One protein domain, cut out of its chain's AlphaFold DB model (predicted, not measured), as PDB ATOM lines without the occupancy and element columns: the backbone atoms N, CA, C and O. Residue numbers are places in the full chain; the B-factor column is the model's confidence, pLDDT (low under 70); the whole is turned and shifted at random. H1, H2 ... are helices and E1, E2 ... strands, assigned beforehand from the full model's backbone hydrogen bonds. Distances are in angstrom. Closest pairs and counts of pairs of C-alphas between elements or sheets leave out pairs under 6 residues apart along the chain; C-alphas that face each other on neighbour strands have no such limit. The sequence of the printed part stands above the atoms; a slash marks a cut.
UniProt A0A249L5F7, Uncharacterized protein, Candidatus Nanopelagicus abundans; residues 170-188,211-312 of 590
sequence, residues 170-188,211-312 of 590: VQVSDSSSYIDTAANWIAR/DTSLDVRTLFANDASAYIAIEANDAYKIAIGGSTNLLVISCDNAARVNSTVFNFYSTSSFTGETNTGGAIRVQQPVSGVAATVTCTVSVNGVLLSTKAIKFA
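Overview. This is residues 170 to 188 and 211 to 312 of the 590 residues of an uncharacterized protein of Candidatus Nanopelagicus abundans (UniProt A0A249L5F7). Two small sheets lie face to face as a sandwich, E4 E3 E6 E7 on one side and E1 E2 E5 on the other, with their strands nearly aligned, and the single helix H1 covers the three-stranded sheet along E2. Long loops with no named element join E2 to E3, E3 to E4 and E4 to E5, and residues 219 to 220 pair briefly, parallel, with residues 310 to 311 of E7. The printed part has 121 residues with one named helix and seven named strands, in the order E1 H1 E2 E3 E4 E5 E6 E7; both sheets are antiparallel. The class is mostly strand, though under half of the residues are in named elements. The whole is compact, with a radius of gyration of the C-alphas of 13.8 A, and elongated, spanning 42 by 26 by 26 A.

Along the chain. E1, residues 170 to 173, begins at C-alpha 170 (48.453, 112.644, -33.410). H1 is residues 177 to 186, 15.8 A long, and E2 is residues 225 to 231, 19.7 A. E3 is residues 247 to 251, E4 residues 264 to 266, and E5 residues 279 to 283. E6, residues 291 to 299, is 25.9 A long, and E7, residues 302 to 311, is 27.0 A, ending at C-alpha 311 (51.775, 95.771, -26.469).

Arrangement. In the sheet E4 E3 E6 E7, E6 and E7 form a hairpin at 162 degrees, with N 293 and O 309 2.8 A apart. E3 and E6 are antiparallel at 163 degrees, with N 248 and O 298 2.8 A apart. E3 and E4 form a hairpin with no N and O within hydrogen-bond range; C-alphas 265 and 248 face each other at 5.4 A. In the other sheet, N 171 and O 229 of E1 and E2 are 3.0 A apart, and N 226 and O 282 of E2 and E5 are 2.8 A apart. The parts of the two sheets that face each other are 8.8 A centre to centre; the closest C-alphas of E1 and E7, Val 170 and Ser 305, are 6.4 A apart. H1 is on the sheet E1 E2 E5, two layers, at a height over the sheet of 9.9 A, over E2 and along the strands at 17 degrees on the local plane. In H1, 2 of 6 O i to N i+4 pairs and 2 of 7 O i to N i+3 pairs are within hydrogen-bond range.

Size, cuts and confidence. The two C-alphas farthest apart, Tyr 236 and Gly 288, are 44.1 A apart. Residues 189 to 210 are cut out, and C-alphas 188 and 211 are 17.4 A apart across the cut. The links E2 to E3, E3 to E4 and E4 to E5 are long. Mean pLDDT of the printed part is 72.5, with residues 175 to 188, 241 to 245 and 258 to 279 under 70.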
ATOM      1  N   VAL A 170      47.752 113.547 -34.319       88.50
ATOM      2  CA  VAL A 170      48.453 112.644 -33.410       88.50
ATOM      3  C   VAL A 170      48.506 111.278 -34.072       88.50
ATOM      4  O   VAL A 170      47.463 110.737 -34.452       88.50
ATOM      5  N   GLN A 171      49.700 110.708 -34.187       87.62
ATOM      6  CA  GLN A 171      49.922 109.400 -34.804       87.62
ATOM      7  C   GLN A 171      50.811 108.529 -33.916       87.62
ATOM      8  O   GLN A 171      51.733 109.031 -33.276       87.62
ATOM      9  N   VAL A 172      50.545 107.221 -33.889       86.50
ATOM     10  CA  VAL A 172      51.413 106.229 -33.236       86.50
ATOM     11  C   VAL A 172      52.234 105.459 -34.283       86.50
ATOM     12  O   VAL A 172      51.680 104.982 -35.276       86.50
ATOM     13  N   SER A 173      53.543 105.320 -34.043       84.56
ATOM     14  CA  SER A 173      54.527 104.638 -34.903       84.56
ATOM     15  C   SER A 173      55.482 103.732 -34.100       84.56
ATOM     16  O   SER A 173      55.571 103.843 -32.876       84.56
ATOM     17  N   ASP A 174      56.179 102.810 -34.775       75.00
ATOM     18  CA  ASP A 174      57.155 101.851 -34.219       75.00
ATOM     19  C   ASP A 174      58.615 102.307 -34.282       75.00
ATOM     20  O   ASP A 174      59.462 101.732 -33.597       75.00
ATOM     21  N   SER A 175      58.914 103.358 -35.041       69.56
ATOM     22  CA  SER A 175      60.270 103.877 -35.197       69.56
ATOM     23  C   SER A 175      60.352 105.359 -34.850       69.56
ATOM     24  O   SER A 175      59.457 106.150 -35.150       69.56
ATOM     25  N   SER A 176      61.472 105.749 -34.237       57.25
ATOM     26  CA  SER A 176      61.824 107.159 -34.050       57.25
ATOM     27  C   SER A 176      62.181 107.835 -35.381       57.25
ATOM     28  O   SER A 176      61.949 109.030 -35.544       57.25
ATOM     29  N   SER A 177      62.684 107.071 -36.360       51.50
ATOM     30  CA  SER A 177      63.120 107.568 -37.674       51.50
ATOM     31  C   SER A 177      61.973 108.054 -38.563       51.50
ATOM     32  O   SER A 177      62.169 109.009 -39.311       51.50
ATOM     33  N   TYR A 178      60.768 107.479 -38.443       54.25
ATOM     34  CA  TYR A 178      59.574 107.987 -39.137       54.25
ATOM     35  C   TYR A 178      59.170 109.395 -38.661       54.25
ATOM     36  O   TYR A 178      58.458 110.114 -39.354       54.25
ATOM     37  N   ILE A 179      59.623 109.805 -37.471       53.12
ATOM     38  CA  ILE A 179      59.200 111.050 -36.818       53.12
ATOM     39  C   ILE A 179      60.250 112.159 -36.990       53.12
ATOM     40  O   ILE A 179      59.907 113.343 -37.051       53.12
ATOM     41  N   ASP A 180      61.519 111.791 -37.166       47.09
ATOM     42  CA  ASP A 180      62.617 112.728 -37.429       47.09
ATOM     43  C   ASP A 180      62.472 113.473 -38.771       47.09
ATOM     44  O   ASP A 180      62.900 114.623 -38.913       47.09
ATOM     45  N   THR A 181      61.823 112.853 -39.761       48.25
ATOM     46  CA  THR A 181      61.535 113.470 -41.066       48.25
ATOM     47  C   THR A 181      60.377 114.466 -41.013       48.25
ATOM     48  O   THR A 181      60.440 115.483 -41.704       48.25
ATOM     49  N   ALA A 182      59.371 114.246 -40.161       43.88
ATOM     50  CA  ALA A 182      58.272 115.192 -39.955       43.88
ATOM     51  C   ALA A 182      58.728 116.445 -39.177       43.88
ATOM     52  O   ALA A 182      58.412 117.572 -39.556       43.88
ATOM     53  N   ALA A 183      59.542 116.271 -38.128       42.28
ATOM     54  CA  ALA A 183      60.019 117.377 -37.292       42.28
ATOM     55  C   ALA A 183      61.055 118.281 -37.992       42.28
ATOM     56  O   ALA A 183      61.023 119.501 -37.824       42.28
ATOM     57  N   ASN A 184      61.946 117.718 -38.822       44.84
ATOM     58  CA  ASN A 184      62.940 118.503 -39.567       44.84
ATOM     59  C   ASN A 184      62.338 119.371 -40.685       44.84
ATOM     60  O   ASN A 184      63.010 120.267 -41.201       44.84
ATOM     61  N   TRP A 185      61.081 119.138 -41.073       44.53
ATOM     62  CA  TRP A 185      60.465 119.887 -42.164       44.53
ATOM     63  C   TRP A 185      59.830 121.213 -41.712       44.53
ATOM     64  O   TRP A 185      59.856 122.184 -42.470       44.53
ATOM     65  N   ILE A 186      59.402 121.325 -40.446       41.78
ATOM     66  CA  ILE A 186      58.916 122.596 -39.863       41.78
ATOM     67  C   ILE A 186      60.032 123.660 -39.861       41.78
ATOM     68  O   ILE A 186      59.775 124.834 -40.128       41.78
ATOM     69  N   ALA A 187      61.293 123.251 -39.675       41.25
ATOM     70  CA  ALA A 187      62.454 124.139 -39.797       41.25
ATOM     71  C   ALA A 187      62.797 124.515 -41.256       41.25
ATOM     72  O   ALA A 187      63.499 125.496 -41.493       41.25
ATOM     73  N   ARG A 188      62.309 123.755 -42.249       37.16
ATOM     74  CA  ARG A 188      62.528 124.025 -43.681       37.16
ATOM     75  C   ARG A 188      61.433 124.875 -44.319       37.16
ATOM     76  O   ARG A 188      61.731 125.585 -45.274       37.16
ATOM     77  N   ASP A 211      48.711 114.827 -42.028       73.50
ATOM     78  CA  ASP A 211      47.431 115.398 -42.455       73.50
ATOM     79  C   ASP A 211      46.247 114.548 -41.970       73.50
ATOM     80  O   ASP A 211      45.078 114.892 -42.167       73.50
ATOM     81  N   THR A 212      46.555 113.441 -41.290       77.38
ATOM     82  CA  THR A 212      45.601 112.530 -40.672       77.38
ATOM     83  C   THR A 212      46.069 112.117 -39.281       77.38
ATOM     84  O   THR A 212      47.257 112.055 -38.985       77.38
ATOM     85  N   SER A 213      45.120 111.778 -38.409       82.62
ATOM     86  CA  SER A 213      45.404 111.135 -37.116       82.62
ATOM     87  C   SER A 213      45.334 109.605 -37.214       82.62
ATOM     88  O   SER A 213      44.942 108.949 -36.249       82.62
ATOM     89  N   LEU A 214      45.620 109.019 -38.382       83.25
ATOM     90  CA  LEU A 214      45.611 107.566 -38.550       83.25
ATOM     91  C   LEU A 214      46.884 106.967 -37.952       83.25
ATOM     92  O   LEU A 214      47.987 107.430 -38.225       83.25
ATOM     93  N   ASP A 215      46.725 105.940 -37.121       81.62
ATOM     94  CA  ASP A 215      47.867 105.246 -36.534       81.62
ATOM     95  C   ASP A 215      48.500 104.324 -37.573       81.62
ATOM     96  O   ASP A 215      47.810 103.522 -38.206       81.62
ATOM     97  N   VAL A 216      49.823 104.404 -37.710       74.88
ATOM     98  CA  VAL A 216      50.591 103.521 -38.598       74.88
ATOM     99  C   VAL A 216      50.591 102.096 -38.038       74.88
ATOM    100  O   VAL A 216      50.579 101.115 -38.784       74.88
ATOM    101  N   ARG A 217      50.552 101.971 -36.705       75.50
ATOM    102  CA  ARG A 217      50.538 100.691 -35.998       75.50
ATOM    103  C   ARG A 217      49.788 100.793 -34.672       75.50
ATOM    104  O   ARG A 217      49.937 101.758 -33.932       75.50
ATOM    105  N   THR A 218      49.027  99.750 -34.346       77.00
ATOM    106  CA  THR A 218      48.265  99.653 -33.085       77.00
ATOM    107  C   THR A 218      48.726  98.518 -32.168       77.00
ATOM    108  O   THR A 218      48.353  98.514 -30.997       77.00
ATOM    109  N   LEU A 219      49.541  97.576 -32.668       82.69
ATOM    110  CA  LEU A 219      50.121  96.465 -31.905       82.69
ATOM    111  C   LEU A 219      51.651  96.464 -32.017       82.69
ATOM    112  O   LEU A 219      52.195  96.331 -33.114       82.69
ATOM    113  N   PHE A 220      52.315  96.564 -30.875       85.12
ATOM    114  CA  PHE A 220      53.762  96.610 -30.694       85.12
ATOM    115  C   PHE A 220      54.250  95.291 -30.095       85.12
ATOM    116  O   PHE A 220      53.518  94.639 -29.350       85.12
ATOM    117  N   ALA A 221      55.473  94.880 -30.434       81.25
ATOM    118  CA  ALA A 221      56.069  93.677 -29.861       81.25
ATOM    119  C   ALA A 221      56.291  93.832 -28.345       81.25
ATOM    120  O   ALA A 221      56.338  94.947 -27.822       81.25
ATOM    121  N   ASN A 222      56.434  92.708 -27.649       80.25
ATOM    122  CA  ASN A 222      56.819  92.718 -26.243       80.25
ATOM    123  C   ASN A 222      58.210  93.364 -26.086       80.25
ATOM    124  O   ASN A 222      59.091  93.152 -26.924       80.25
ATOM    125  N   ASP A 223      58.353  94.201 -25.061       80.62
ATOM    126  CA  ASP A 223      59.462  95.122 -24.776       80.62
ATOM    127  C   ASP A 223      59.742  96.206 -25.826       80.62
ATOM    128  O   ASP A 223      60.669  97.012 -25.675       80.62
ATOM    129  N   ALA A 224      58.919  96.300 -26.872       81.81
ATOM    130  CA  ALA A 224      59.048  97.370 -27.844       81.81
ATOM    131  C   ALA A 224      58.643  98.723 -27.247       81.81
ATOM    132  O   ALA A 224      58.007  98.849 -26.197       81.81
ATOM    133  N   SER A 225      59.026  99.777 -27.958       86.06
ATOM    134  CA  SER A 225      58.574 101.130 -27.673       86.06
ATOM    135  C   SER A 225      57.666 101.593 -28.795       86.06
ATOM    136  O   SER A 225      58.014 101.461 -29.964       86.06
ATOM    137  N   ALA A 226      56.511 102.128 -28.429       87.12
ATOM    138  CA  ALA A 226      55.695 102.914 -29.331       87.12
ATOM    139  C   ALA A 226      56.168 104.367 -29.282       87.12
ATOM    140  O   ALA A 226      56.676 104.834 -28.261       87.12
ATOM    141  N   TYR A 227      55.979 105.099 -30.367       88.12
ATOM    142  CA  TYR A 227      56.280 106.519 -30.439       88.12
ATOM    143  C   TYR A 227      55.025 107.273 -30.854       88.12
ATOM    144  O   TYR A 227      54.367 106.898 -31.820       88.12
ATOM    145  N   ILE A 228      54.683 108.326 -30.116       87.31
ATOM    146  CA  ILE A 228      53.579 109.228 -30.444       87.31
ATOM    147  C   ILE A 228      54.169 110.475 -31.094       87.31
ATOM    148  O   ILE A 228      54.885 111.228 -30.436       87.31
ATOM    149  N   ALA A 229      53.860 110.694 -32.369       84.75
ATOM    150  CA  ALA A 229      54.140 111.938 -33.073       84.75
ATOM    151  C   ALA A 229      52.959 112.898 -32.912       84.75
ATOM    152  O   ALA A 229      51.798 112.477 -32.971       84.75
ATOM    153  N   ILE A 230      53.251 114.181 -32.690       82.81
ATOM    154  CA  ILE A 230      52.236 115.214 -32.473       82.81
ATOM    155  C   ILE A 230      52.562 116.432 -33.322       82.81
ATOM    156  O   ILE A 230      53.644 116.999 -33.216       82.81
ATOM    157  N   GLU A 231      51.580 116.867 -34.096       84.62
ATOM    158  CA  GLU A 231      51.569 118.165 -34.753       84.62
ATOM    159  C   GLU A 231      50.368 118.936 -34.212       84.62
ATOM    160  O   GLU A 231      49.223 118.700 -34.592       84.62
ATOM    161  N   ALA A 232      50.620 119.805 -33.234       84.06
ATOM    162  CA  ALA A 232      49.585 120.645 -32.653       84.06
ATOM    163  C   ALA A 232      49.480 121.932 -33.468       84.06
ATOM    164  O   ALA A 232      50.391 122.757 -33.433       84.06
ATOM    165  N   ASN A 233      48.360 122.115 -34.157       83.06
ATOM    166  CA  ASN A 233      48.078 123.316 -34.927       83.06
ATOM    167  C   ASN A 233      46.902 124.080 -34.323       83.06
ATOM    168  O   ASN A 233      46.041 123.531 -33.631       83.06
ATOM    169  N   ASP A 234      46.843 125.368 -34.608       78.81
ATOM    170  CA  ASP A 234      45.704 126.208 -34.272       78.81
ATOM    171  C   ASP A 234      44.552 126.083 -35.286       78.81
ATOM    172  O   ASP A 234      44.558 125.257 -36.206       78.81
ATOM    173  N   ALA A 235      43.515 126.910 -35.128       79.38
ATOM    174  CA  ALA A 235      42.372 126.943 -36.043       79.38
ATOM    175  C   ALA A 235      42.750 127.335 -37.489       79.38
ATOM    176  O   ALA A 235      41.977 127.074 -38.412       79.38
ATOM    177  N   TYR A 236      43.945 127.888 -37.691       75.25
ATOM    178  CA  TYR A 236      44.475 128.407 -38.947       75.25
ATOM    179  C   TYR A 236      45.569 127.518 -39.554       75.25
ATOM    180  O   TYR A 236      46.167 127.898 -40.558       75.25
ATOM    181  N   LYS A 237      45.776 126.310 -39.004       74.88
ATOM    182  CA  LYS A 237      46.794 125.332 -39.434       74.88
ATOM    183  C   LYS A 237      48.234 125.804 -39.208       74.88
ATOM    184  O   LYS A 237      49.148 125.332 -39.876       74.88
ATOM    185  N   ILE A 238      48.437 126.729 -38.275       72.94
ATOM    186  CA  ILE A 238      49.765 127.171 -37.861       72.94
ATOM    187  C   ILE A 238      50.198 126.326 -36.662       72.94
ATOM    188  O   ILE A 238      49.455 126.199 -35.683       72.94
ATOM    189  N   ALA A 239      51.412 125.780 -36.731       74.62
ATOM    190  CA  ALA A 239      51.997 124.994 -35.653       74.62
ATOM    191  C   ALA A 239      52.139 125.820 -34.368       74.62
ATOM    192  O   ALA A 239      52.695 126.923 -34.349       74.62
ATOM    193  N   ILE A 240      51.657 125.262 -33.262       74.62
ATOM    194  CA  ILE A 240      51.696 125.886 -31.942       74.62
ATOM    195  C   ILE A 240      53.081 125.648 -31.331       74.62
ATOM    196  O   ILE A 240      53.317 124.685 -30.605       74.62
ATOM    197  N   GLY A 241      54.016 126.546 -31.643       69.44
ATOM    198  CA  GLY A 241      55.345 126.620 -31.024       69.44
ATOM    199  C   GLY A 241      55.397 127.559 -29.808       69.44
ATOM    200  O   GLY A 241      54.477 128.338 -29.567       69.44
ATOM    201  N   GLY A 242      56.485 127.497 -29.028       62.75
ATOM    202  CA  GLY A 242      56.769 128.432 -27.921       62.75
ATOM    203  C   GLY A 242      56.783 127.799 -26.521       62.75
ATOM    204  O   GLY A 242      56.174 126.758 -26.292       62.75
ATOM    205  N   SER A 243      57.531 128.407 -25.589       57.31
ATOM    206  CA  SER A 243      57.900 127.813 -24.285       57.31
ATOM    207  C   SER A 243      56.807 127.910 -23.229       57.31
ATOM    208  O   SER A 243      56.963 127.453 -22.107       57.31
ATOM    209  N   THR A 244      55.680 128.507 -23.596       62.78
ATOM    210  CA  THR A 244      54.528 128.724 -22.721       62.78
ATOM    211  C   THR A 244      53.390 127.744 -22.989       62.78
ATOM    212  O   THR A 244      52.379 127.789 -22.290       62.78
ATOM    213  N   ASN A 245      53.519 126.874 -23.998       66.81
ATOM    214  CA  ASN A 245      52.514 125.859 -24.285       66.81
ATOM    215  C   ASN A 245      52.809 124.596 -23.489       66.81
ATOM    216  O   ASN A 245      53.875 124.003 -23.632       66.81
ATOM    217  N   LEU A 246      51.837 124.170 -22.688       75.31
ATOM    218  CA  LEU A 246      51.940 122.934 -21.934       75.31
ATOM    219  C   LEU A 246      51.389 121.790 -22.785       75.31
ATOM    220  O   LEU A 246      50.169 121.631 -22.889       75.31
ATOM    221  N   LEU A 247      52.280 121.003 -23.393       81.31
ATOM    222  CA  LEU A 247      51.917 119.679 -23.891       81.31
ATOM    223  C   LEU A 247      51.850 118.725 -22.697       81.31
ATOM    224  O   LEU A 247      52.823 118.582 -21.957       81.31
ATOM    225  N   VAL A 248      50.715 118.048 -22.547       83.75
ATOM    226  CA  VAL A 248      50.526 116.983 -21.564       83.75
ATOM    227  C   VAL A 248      50.179 115.703 -22.302       83.75
ATOM    228  O   VAL A 248      49.151 115.636 -22.984       83.75
ATOM    229  N   ILE A 249      51.011 114.677 -22.119       86.50
ATOM    230  CA  ILE A 249      50.639 113.296 -22.430       86.50
ATOM    231  C   ILE A 249      50.465 112.527 -21.130       86.50
ATOM    232  O   ILE A 249      51.403 112.395 -20.342       86.50
ATOM    233  N   SER A 250      49.268 111.978 -20.956       88.44
ATOM    234  CA  SER A 250      48.938 111.061 -19.873       88.44
ATOM    235  C   SER A 250      48.597 109.708 -20.475       88.44
ATOM    236  O   SER A 250      47.587 109.577 -21.161       88.44
ATOM    237  N   CYS A 251      49.427 108.705 -20.217       88.75
ATOM    238  CA  CYS A 251      49.126 107.315 -20.543       88.75
ATOM    239  C   CYS A 251      48.621 106.594 -19.294       88.75
ATOM    240  O   CYS A 251      49.040 106.949 -18.198       88.75
ATOM    241  N   ASP A 252      47.726 105.619 -19.430       89.94
ATOM    242  CA  ASP A 252      47.262 104.785 -18.318       89.94
ATOM    243  C   ASP A 252      48.194 103.576 -18.057       89.94
ATOM    244  O   ASP A 252      49.297 103.461 -18.600       89.94
ATOM    245  N   ASN A 253      47.759 102.690 -17.155       83.50
ATOM    246  CA  ASN A 253      48.320 101.351 -16.952       83.50
ATOM    247  C   ASN A 253      49.830 101.283 -16.635       83.50
ATOM    248  O   ASN A 253      50.466 100.280 -16.918       83.50
ATOM    249  N   ALA A 254      50.412 102.329 -16.044       78.31
ATOM    250  CA  ALA A 254      51.837 102.394 -15.681       78.31
ATOM    251  C   ALA A 254      52.815 102.330 -16.856       78.31
ATOM    252  O   ALA A 254      53.986 101.990 -16.672       78.31
ATOM    253  N   ALA A 255      52.367 102.717 -18.052       79.06
ATOM    254  CA  ALA A 255      53.259 102.881 -19.187       79.06
ATOM    255  C   ALA A 255      54.332 103.937 -18.889       79.06
ATOM    256  O   ALA A 255      54.049 105.012 -18.349       79.06
ATOM    257  N   ARG A 256      55.582 103.640 -19.253       76.75
ATOM    258  CA  ARG A 256      56.677 104.607 -19.104       76.75
ATOM    259  C   ARG A 256      56.668 105.548 -20.295       76.75
ATOM    260  O   ARG A 256      56.682 105.092 -21.436       76.75
ATOM    261  N   VAL A 257      56.687 106.847 -20.029       77.38
ATOM    262  CA  VAL A 257      56.732 107.897 -21.046       77.38
ATOM    263  C   VAL A 257      58.101 108.566 -20.969       77.38
ATOM    264  O   VAL A 257      58.456 109.144 -19.944       77.38
ATOM    265  N   ASN A 258      58.895 108.432 -22.033       69.44
ATOM    266  CA  ASN A 258      60.251 108.977 -22.150       69.44
ATOM    267  C   ASN A 258      61.123 108.741 -20.895       69.44
ATOM    268  O   ASN A 258      61.672 109.673 -20.315       69.44
ATOM    269  N   SER A 259      61.204 107.483 -20.437       54.91
ATOM    270  CA  SER A 259      61.910 107.018 -19.221       54.91
ATOM    271  C   SER A 259      61.326 107.432 -17.859       54.91
ATOM    272  O   SER A 259      61.737 106.880 -16.838       54.91
ATOM    273  N   THR A 260      60.318 108.304 -17.827       48.03
ATOM    274  CA  THR A 260      59.583 108.667 -16.604       48.03
ATOM    275  C   THR A 260      58.303 107.845 -16.443       48.03
ATOM    276  O   THR A 260      57.631 107.489 -17.414       48.03
ATOM    277  N   VAL A 261      57.973 107.492 -15.202       40.72
ATOM    278  CA  VAL A 261      56.746 106.761 -14.859       40.72
ATOM    279  C   VAL A 261      55.647 107.810 -14.645       40.72
ATOM    280  O   VAL A 261      55.521 108.352 -13.554       40.72
ATOM    281  N   PHE A 262      54.895 108.089 -15.717       43.22
ATOM    282  CA  PHE A 262      53.781 109.047 -15.861       43.22
ATOM    283  C   PHE A 262      54.080 110.554 -15.960       43.22
ATOM    284  O   PHE A 262      54.938 111.105 -15.280       43.22
ATOM    285  N   ASN A 263      53.234 111.188 -16.786       37.03
ATOM    286  CA  ASN A 263      53.101 112.609 -17.110       37.03
ATOM    287  C   ASN A 263      54.387 113.292 -17.585       37.03
ATOM    288  O   ASN A 263      55.136 113.878 -16.806       37.03
ATOM    289  N   PHE A 264      54.583 113.300 -18.905       47.34
ATOM    290  CA  PHE A 264      55.530 114.225 -19.512       47.34
ATOM    291  C   PHE A 264      54.886 115.614 -19.563       47.34
ATOM    292  O   PHE A 264      53.922 115.835 -20.301       47.34
ATOM    293  N   TYR A 265      55.409 116.527 -18.749       46.34
ATOM    294  CA  TYR A 265      55.113 117.951 -18.817       46.34
ATOM    295  C   TYR A 265      56.296 118.632 -19.503       46.34
ATOM    296  O   TYR A 265      57.315 118.886 -18.864       46.34
ATOM    297  N   SER A 266      56.179 118.931 -20.797       42.78
ATOM    298  CA  SER A 266      57.151 119.826 -21.431       42.78
ATOM    299  C   SER A 266      56.801 121.254 -21.038       42.78
ATOM    300  O   SER A 266      55.792 121.789 -21.496       42.78
ATOM    301  N   THR A 267      57.604 121.873 -20.172       36.06
ATOM    302  CA  THR A 267      57.543 123.322 -19.900       36.06
ATOM    303  C   THR A 267      58.479 124.118 -20.810       36.06
ATOM    304  O   THR A 267      58.532 125.339 -20.725       36.06
ATOM    305  N   SER A 268      59.256 123.441 -21.656       34.38
ATOM    306  CA  SER A 268      60.108 124.029 -22.686       34.38
ATOM    307  C   SER A 268      59.410 123.927 -24.045       34.38
ATOM    308  O   SER A 268      58.649 122.998 -24.322       34.38
ATOM    309  N   SER A 269      59.626 124.936 -24.890       43.69
ATOM    310  CA  SER A 269      59.109 124.979 -26.258       43.69
ATOM    311  C   SER A 269      59.563 123.745 -27.020       43.69
ATOM    312  O   SER A 269      60.731 123.377 -26.923       43.69
ATOM    313  N   PHE A 270      58.696 123.206 -27.880       46.44
ATOM    314  CA  PHE A 270      58.999 122.147 -28.861       46.44
ATOM    315  C   PHE A 270      60.266 122.374 -29.714       46.44
ATOM    316  O   PHE A 270      60.689 121.488 -30.443       46.44
ATOM    317  N   THR A 271      60.871 123.555 -29.648       40.72
ATOM    318  CA  THR A 271      62.063 123.958 -30.392       40.72
ATOM    319  C   THR A 271      63.383 123.798 -29.624       40.72
ATOM    320  O   THR A 271      64.421 124.133 -30.186       40.72
ATOM    321  N   GLY A 272      63.379 123.349 -28.358       34.59
ATOM    322  CA  GLY A 272      64.545 123.500 -27.469       34.59
ATOM    323  C   GLY A 272      65.155 122.246 -26.839       34.59
ATOM    324  O   GLY A 272      66.300 122.322 -26.399       34.59
ATOM    325  N   GLU A 273      64.463 121.105 -26.781       37.62
ATOM    326  CA  GLU A 273      65.115 119.864 -26.347       37.62
ATOM    327  C   GLU A 273      65.698 119.155 -27.563       37.62
ATOM    328  O   GLU A 273      64.980 118.721 -28.457       37.62
ATOM    329  N   THR A 274      67.022 119.057 -27.599       35.38
ATOM    330  CA  THR A 274      67.838 118.402 -28.629       35.38
ATOM    331  C   THR A 274      67.674 116.875 -28.658       35.38
ATOM    332  O   THR A 274      68.645 116.152 -28.855       35.38
ATOM    333  N   ASN A 275      66.456 116.370 -28.469       37.88
ATOM    334  CA  ASN A 275      66.053 115.087 -29.022       37.88
ATOM    335  C   ASN A 275      65.421 115.408 -30.376       37.88
ATOM    336  O   ASN A 275      64.245 115.745 -30.472       37.88
ATOM    337  N   THR A 276      66.262 115.409 -31.407       35.12
ATOM    338  CA  THR A 276      65.869 115.398 -32.819       35.12
ATOM    339  C   THR A 276      64.641 114.500 -33.007       35.12
ATOM    340  O   THR A 276      64.687 113.315 -32.684       35.12
ATOM    341  N   GLY A 277      63.527 115.115 -33.426       46.06
ATOM    342  CA  GLY A 277      62.245 114.456 -33.660       46.06
ATOM    343  C   GLY A 277      61.311 114.496 -32.449       46.06
ATOM    344  O   GLY A 277      61.482 113.716 -31.522       46.06
ATOM    345  N   GLY A 278      60.284 115.359 -32.474       58.81
ATOM    346  CA  GLY A 278      59.248 115.549 -31.436       58.81
ATOM    347  C   GLY A 278      58.314 114.350 -31.188       58.81
ATOM    348  O   GLY A 278      57.095 114.499 -31.133       58.81
ATOM    349  N   ALA A 279      58.887 113.157 -31.056       69.44
ATOM    350  CA  ALA A 279      58.235 111.908 -30.725       69.44
ATOM    351  C   ALA A 279      58.248 111.679 -29.214       69.44
ATOM    352  O   ALA A 279      59.290 111.775 -28.566       69.44
ATOM    353  N   ILE A 280      57.118 111.261 -28.655       82.06
ATOM    354  CA  ILE A 280      57.064 110.808 -27.266       82.06
ATOM    355  C   ILE A 280      57.076 109.286 -27.229       82.06
ATOM    356  O   ILE A 280      56.157 108.621 -27.704       82.06
ATOM    357  N   ARG A 281      58.147 108.736 -26.654       87.19
ATOM    358  CA  ARG A 281      58.335 107.297 -26.471       87.19
ATOM    359  C   ARG A 281      57.419 106.779 -25.363       87.19
ATOM    360  O   ARG A 281      57.531 107.224 -24.225       87.19
ATOM    361  N   VAL A 282      56.586 105.797 -25.680       88.75
ATOM    362  CA  VAL A 282      55.745 105.041 -24.747       88.75
ATOM    363  C   VAL A 282      56.260 103.607 -24.695       88.75
ATOM    364  O   VAL A 282      56.327 102.925 -25.717       88.75
ATOM    365  N   GLN A 283      56.646 103.142 -23.513       89.31
ATOM    366  CA  GLN A 283      57.109 101.771 -23.302       89.31
ATOM    367  C   GLN A 283      56.030 100.937 -22.623       89.31
ATOM    368  O   GLN A 283      55.230 101.451 -21.832       89.31
ATOM    369  N   GLN A 284      56.066  99.635 -22.896       87.94
ATOM    370  CA  GLN A 284      55.233  98.655 -22.219       87.94
ATOM    371  C   GLN A 284      55.370  98.778 -20.688       87.94
ATOM    372  O   GLN A 284      56.490  98.920 -20.187       87.94
ATOM    373  N   PRO A 285      54.261  98.723 -19.927       88.56
ATOM    374  CA  PRO A 285      54.306  98.883 -18.475       88.56
ATOM    375  C   PRO A 285      55.126  97.814 -17.749       88.56
ATOM    376  O   PRO A 285      55.913  98.117 -16.851       88.56
ATOM    377  N   VAL A 286      54.925  96.555 -18.144       90.12
ATOM    378  CA  VAL A 286      55.574  95.375 -17.572       90.12
ATOM    379  C   VAL A 286      56.043  94.495 -18.723       90.12
ATOM    380  O   VAL A 286      55.225  94.028 -19.515       90.12
ATOM    381  N   SER A 287      57.355  94.281 -18.796       87.50
ATOM    382  CA  SER A 287      57.987  93.350 -19.736       87.50
ATOM    383  C   SER A 287      57.347  91.962 -19.639       87.50
ATOM    384  O   SER A 287      57.076  91.474 -18.539       87.50
ATOM    385  N   GLY A 288      57.049  91.353 -20.783       82.25
ATOM    386  CA  GLY A 288      56.433  90.028 -20.897       82.25
ATOM    387  C   GLY A 288      54.911  89.996 -20.737       82.25
ATOM    388  O   GLY A 288      54.286  88.968 -21.004       82.25
ATOM    389  N   VAL A 289      54.259  91.094 -20.337       90.50
ATOM    390  CA  VAL A 289      52.813  91.104 -20.051       90.50
ATOM    391  C   VAL A 289      52.058  91.929 -21.080       90.50
ATOM    392  O   VAL A 289      52.235  93.143 -21.173       90.50
ATOM    393  N   ALA A 290      51.160  91.278 -21.818       91.06
ATOM    394  CA  ALA A 290      50.308  91.944 -22.794       91.06
ATOM    395  C   ALA A 290      49.525  93.089 -22.137       91.06
ATOM    396  O   ALA A 290      48.892  92.904 -21.096       91.06
ATOM    397  N   ALA A 291      49.548  94.266 -22.755       93.31
ATOM    398  CA  ALA A 291      48.939  95.462 -22.192       93.31
ATOM    399  C   ALA A 291      48.279  96.296 -23.286       93.31
ATOM    400  O   ALA A 291      48.804  96.434 -24.385       93.31
ATOM    401  N   THR A 292      47.132  96.892 -22.977       94.50
ATOM    402  CA  THR A 292      46.624  98.038 -23.739       94.50
ATOM    403  C   THR A 292      46.883  99.279 -22.903       94.50
ATOM    404  O   THR A 292      46.567  99.288 -21.715       94.50
ATOM    405  N   VAL A 293      47.506 100.276 -23.519       93.06
ATOM    406  CA  VAL A 293      47.838 101.567 -22.929       93.06
ATOM    407  C   VAL A 293      47.057 102.635 -23.677       93.06
ATOM    408  O   VAL A 293      47.186 102.767 -24.892       93.06
ATOM    409  N   THR A 294      46.260 103.411 -22.963       94.50
ATOM    410  CA  THR A 294      45.532 104.553 -23.506       94.50
ATOM    411  C   THR A 294      46.302 105.826 -23.192       94.50
ATOM    412  O   THR A 294      46.437 106.189 -22.028       94.50
ATOM    413  N   CYS A 295      46.793 106.514 -24.218       92.88
ATOM    414  CA  CYS A 295      47.488 107.789 -24.098       92.88
ATOM    415  C   CYS A 295      46.592 108.940 -24.549       92.88
ATOM    416  O   CYS A 295      46.146 108.996 -25.695       92.88
ATOM    417  N   THR A 296      46.352 109.879 -23.645       93.31
ATOM    418  CA  THR A 296      45.616 111.117 -23.881       93.31
ATOM    419  C   THR A 296      46.607 112.251 -24.105       93.31
ATOM    420  O   THR A 296      47.453 112.515 -23.252       93.31
ATOM    421  N   VAL A 297      46.494 112.921 -25.251       90.75
ATOM    422  CA  VAL A 297      47.349 114.037 -25.661       90.75
ATOM    423  C   VAL A 297      46.553 115.330 -25.578       90.75
ATOM    424  O   VAL A 297      45.515 115.457 -26.227       90.75
ATOM    425  N   SER A 298      47.039 116.307 -24.815       89.94
ATOM    426  CA  SER A 298      46.418 117.629 -24.712       89.94
ATOM    427  C   SER A 298      47.444 118.754 -24.774       89.94
ATOM    428  O   SER A 298      48.577 118.589 -24.330       89.94
ATOM    429  N   VAL A 299      47.043 119.907 -25.310       84.81
ATOM    430  CA  VAL A 299      47.859 121.128 -25.348       84.81
ATOM    431  C   VAL A 299      47.083 122.245 -24.671       84.81
ATOM    432  O   VAL A 299      45.951 122.538 -25.052       84.81
ATOM    433  N   ASN A 300      47.674 122.866 -23.646       82.50
ATOM    434  CA  ASN A 300      47.037 123.919 -22.845       82.50
ATOM    435  C   ASN A 300      45.664 123.498 -22.273       82.50
ATOM    436  O   ASN A 300      44.737 124.302 -22.208       82.50
ATOM    437  N   GLY A 301      45.514 122.220 -21.903       84.56
ATOM    438  CA  GLY A 301      44.260 121.648 -21.398       84.56
ATOM    439  C   GLY A 301      43.227 121.280 -22.472       84.56
ATOM    440  O   GLY A 301      42.217 120.662 -22.144       84.56
ATOM    441  N   VAL A 302      43.474 121.594 -23.750       87.44
ATOM    442  CA  VAL A 302      42.625 121.155 -24.867       87.44
ATOM    443  C   VAL A 302      43.036 119.750 -25.295       87.44
ATOM    444  O   VAL A 302      44.177 119.531 -25.701       87.44
ATOM    445  N   LEU A 303      42.108 118.797 -25.214       93.00
ATOM    446  CA  LEU A 303      42.299 117.421 -25.674       93.00
ATOM    447  C   LEU A 303      42.454 117.374 -27.199       93.00
ATOM    448  O   LEU A 303      41.510 117.706 -27.908       93.00
ATOM    449  N   LEU A 304      43.605 116.915 -27.691       90.38
ATOM    450  CA  LEU A 304      43.849 116.704 -29.121       90.38
ATOM    451  C   LEU A 304      43.412 115.317 -29.571       90.38
ATOM    452  O   LEU A 304      42.713 115.170 -30.568       90.38
ATOM    453  N   SER A 305      43.848 114.282 -28.854       93.75
ATOM    454  CA  SER A 305      43.574 112.900 -29.241       93.75
ATOM    455  C   SER A 305      43.725 111.933 -28.072       93.75
ATOM    456  O   SER A 305      44.464 112.194 -27.121       93.75
ATOM    457  N   THR A 306      43.060 110.787 -28.194       94.62
ATOM    458  CA  THR A 306      43.230 109.627 -27.319       94.62
ATOM    459  C   THR A 306      43.640 108.440 -28.180       94.62
ATOM    460  O   THR A 306      42.926 108.075 -29.114       94.62
ATOM    461  N   LYS A 307      44.789 107.838 -27.871       93.31
ATOM    462  CA  LYS A 307      45.396 106.746 -28.634       93.31
ATOM    463  C   LYS A 307      45.475 105.480 -27.802       93.31
ATOM    464  O   LYS A 307      45.957 105.523 -26.677       93.31
ATOM    465  N   ALA A 308      45.025 104.362 -28.364       93.81
ATOM    466  CA  ALA A 308      45.140 103.050 -27.741       93.81
ATOM    467  C   ALA A 308      46.320 102.289 -28.360       93.81
ATOM    468  O   ALA A 308      46.288 101.911 -29.529       93.81
ATOM    469  N   ILE A 309      47.350 102.059 -27.559       91.88
ATOM    470  CA  ILE A 309      48.587 101.373 -27.921       91.88
ATOM    471  C   ILE A 309      48.538  99.980 -27.302       91.88
ATOM    472  O   ILE A 309      48.474  99.845 -26.082       91.88
ATOM    473  N   LYS A 310      48.557  98.926 -28.119       91.31
ATOM    474  CA  LYS A 310      48.614  97.549 -27.616       91.31
ATOM    475  C   LYS A 310      50.047  97.050 -27.657       91.31
ATOM    476  O   LYS A 310      50.678  97.098 -28.703       91.31
ATOM    477  N   PHE A 311      50.537  96.527 -26.547       88.06
ATOM    478  CA  PHE A 311      51.775  95.771 -26.469       88.06
ATOM    479  C   PHE A 311      51.426  94.292 -26.371       88.06
ATOM    480  O   PHE A 311      50.606  93.890 -25.539       88.06
ATOM    481  N   ALA A 312      52.032  93.496 -27.240       86.75
ATOM    482  CA  ALA A 312      52.009  92.053 -27.127       86.75
ATOM    483  C   ALA A 312      52.741  91.615 -25.851       86.75
ATOM    484  O   ALA A 312      53.689  92.266 -25.419       86.75
TER     485      ALA A 312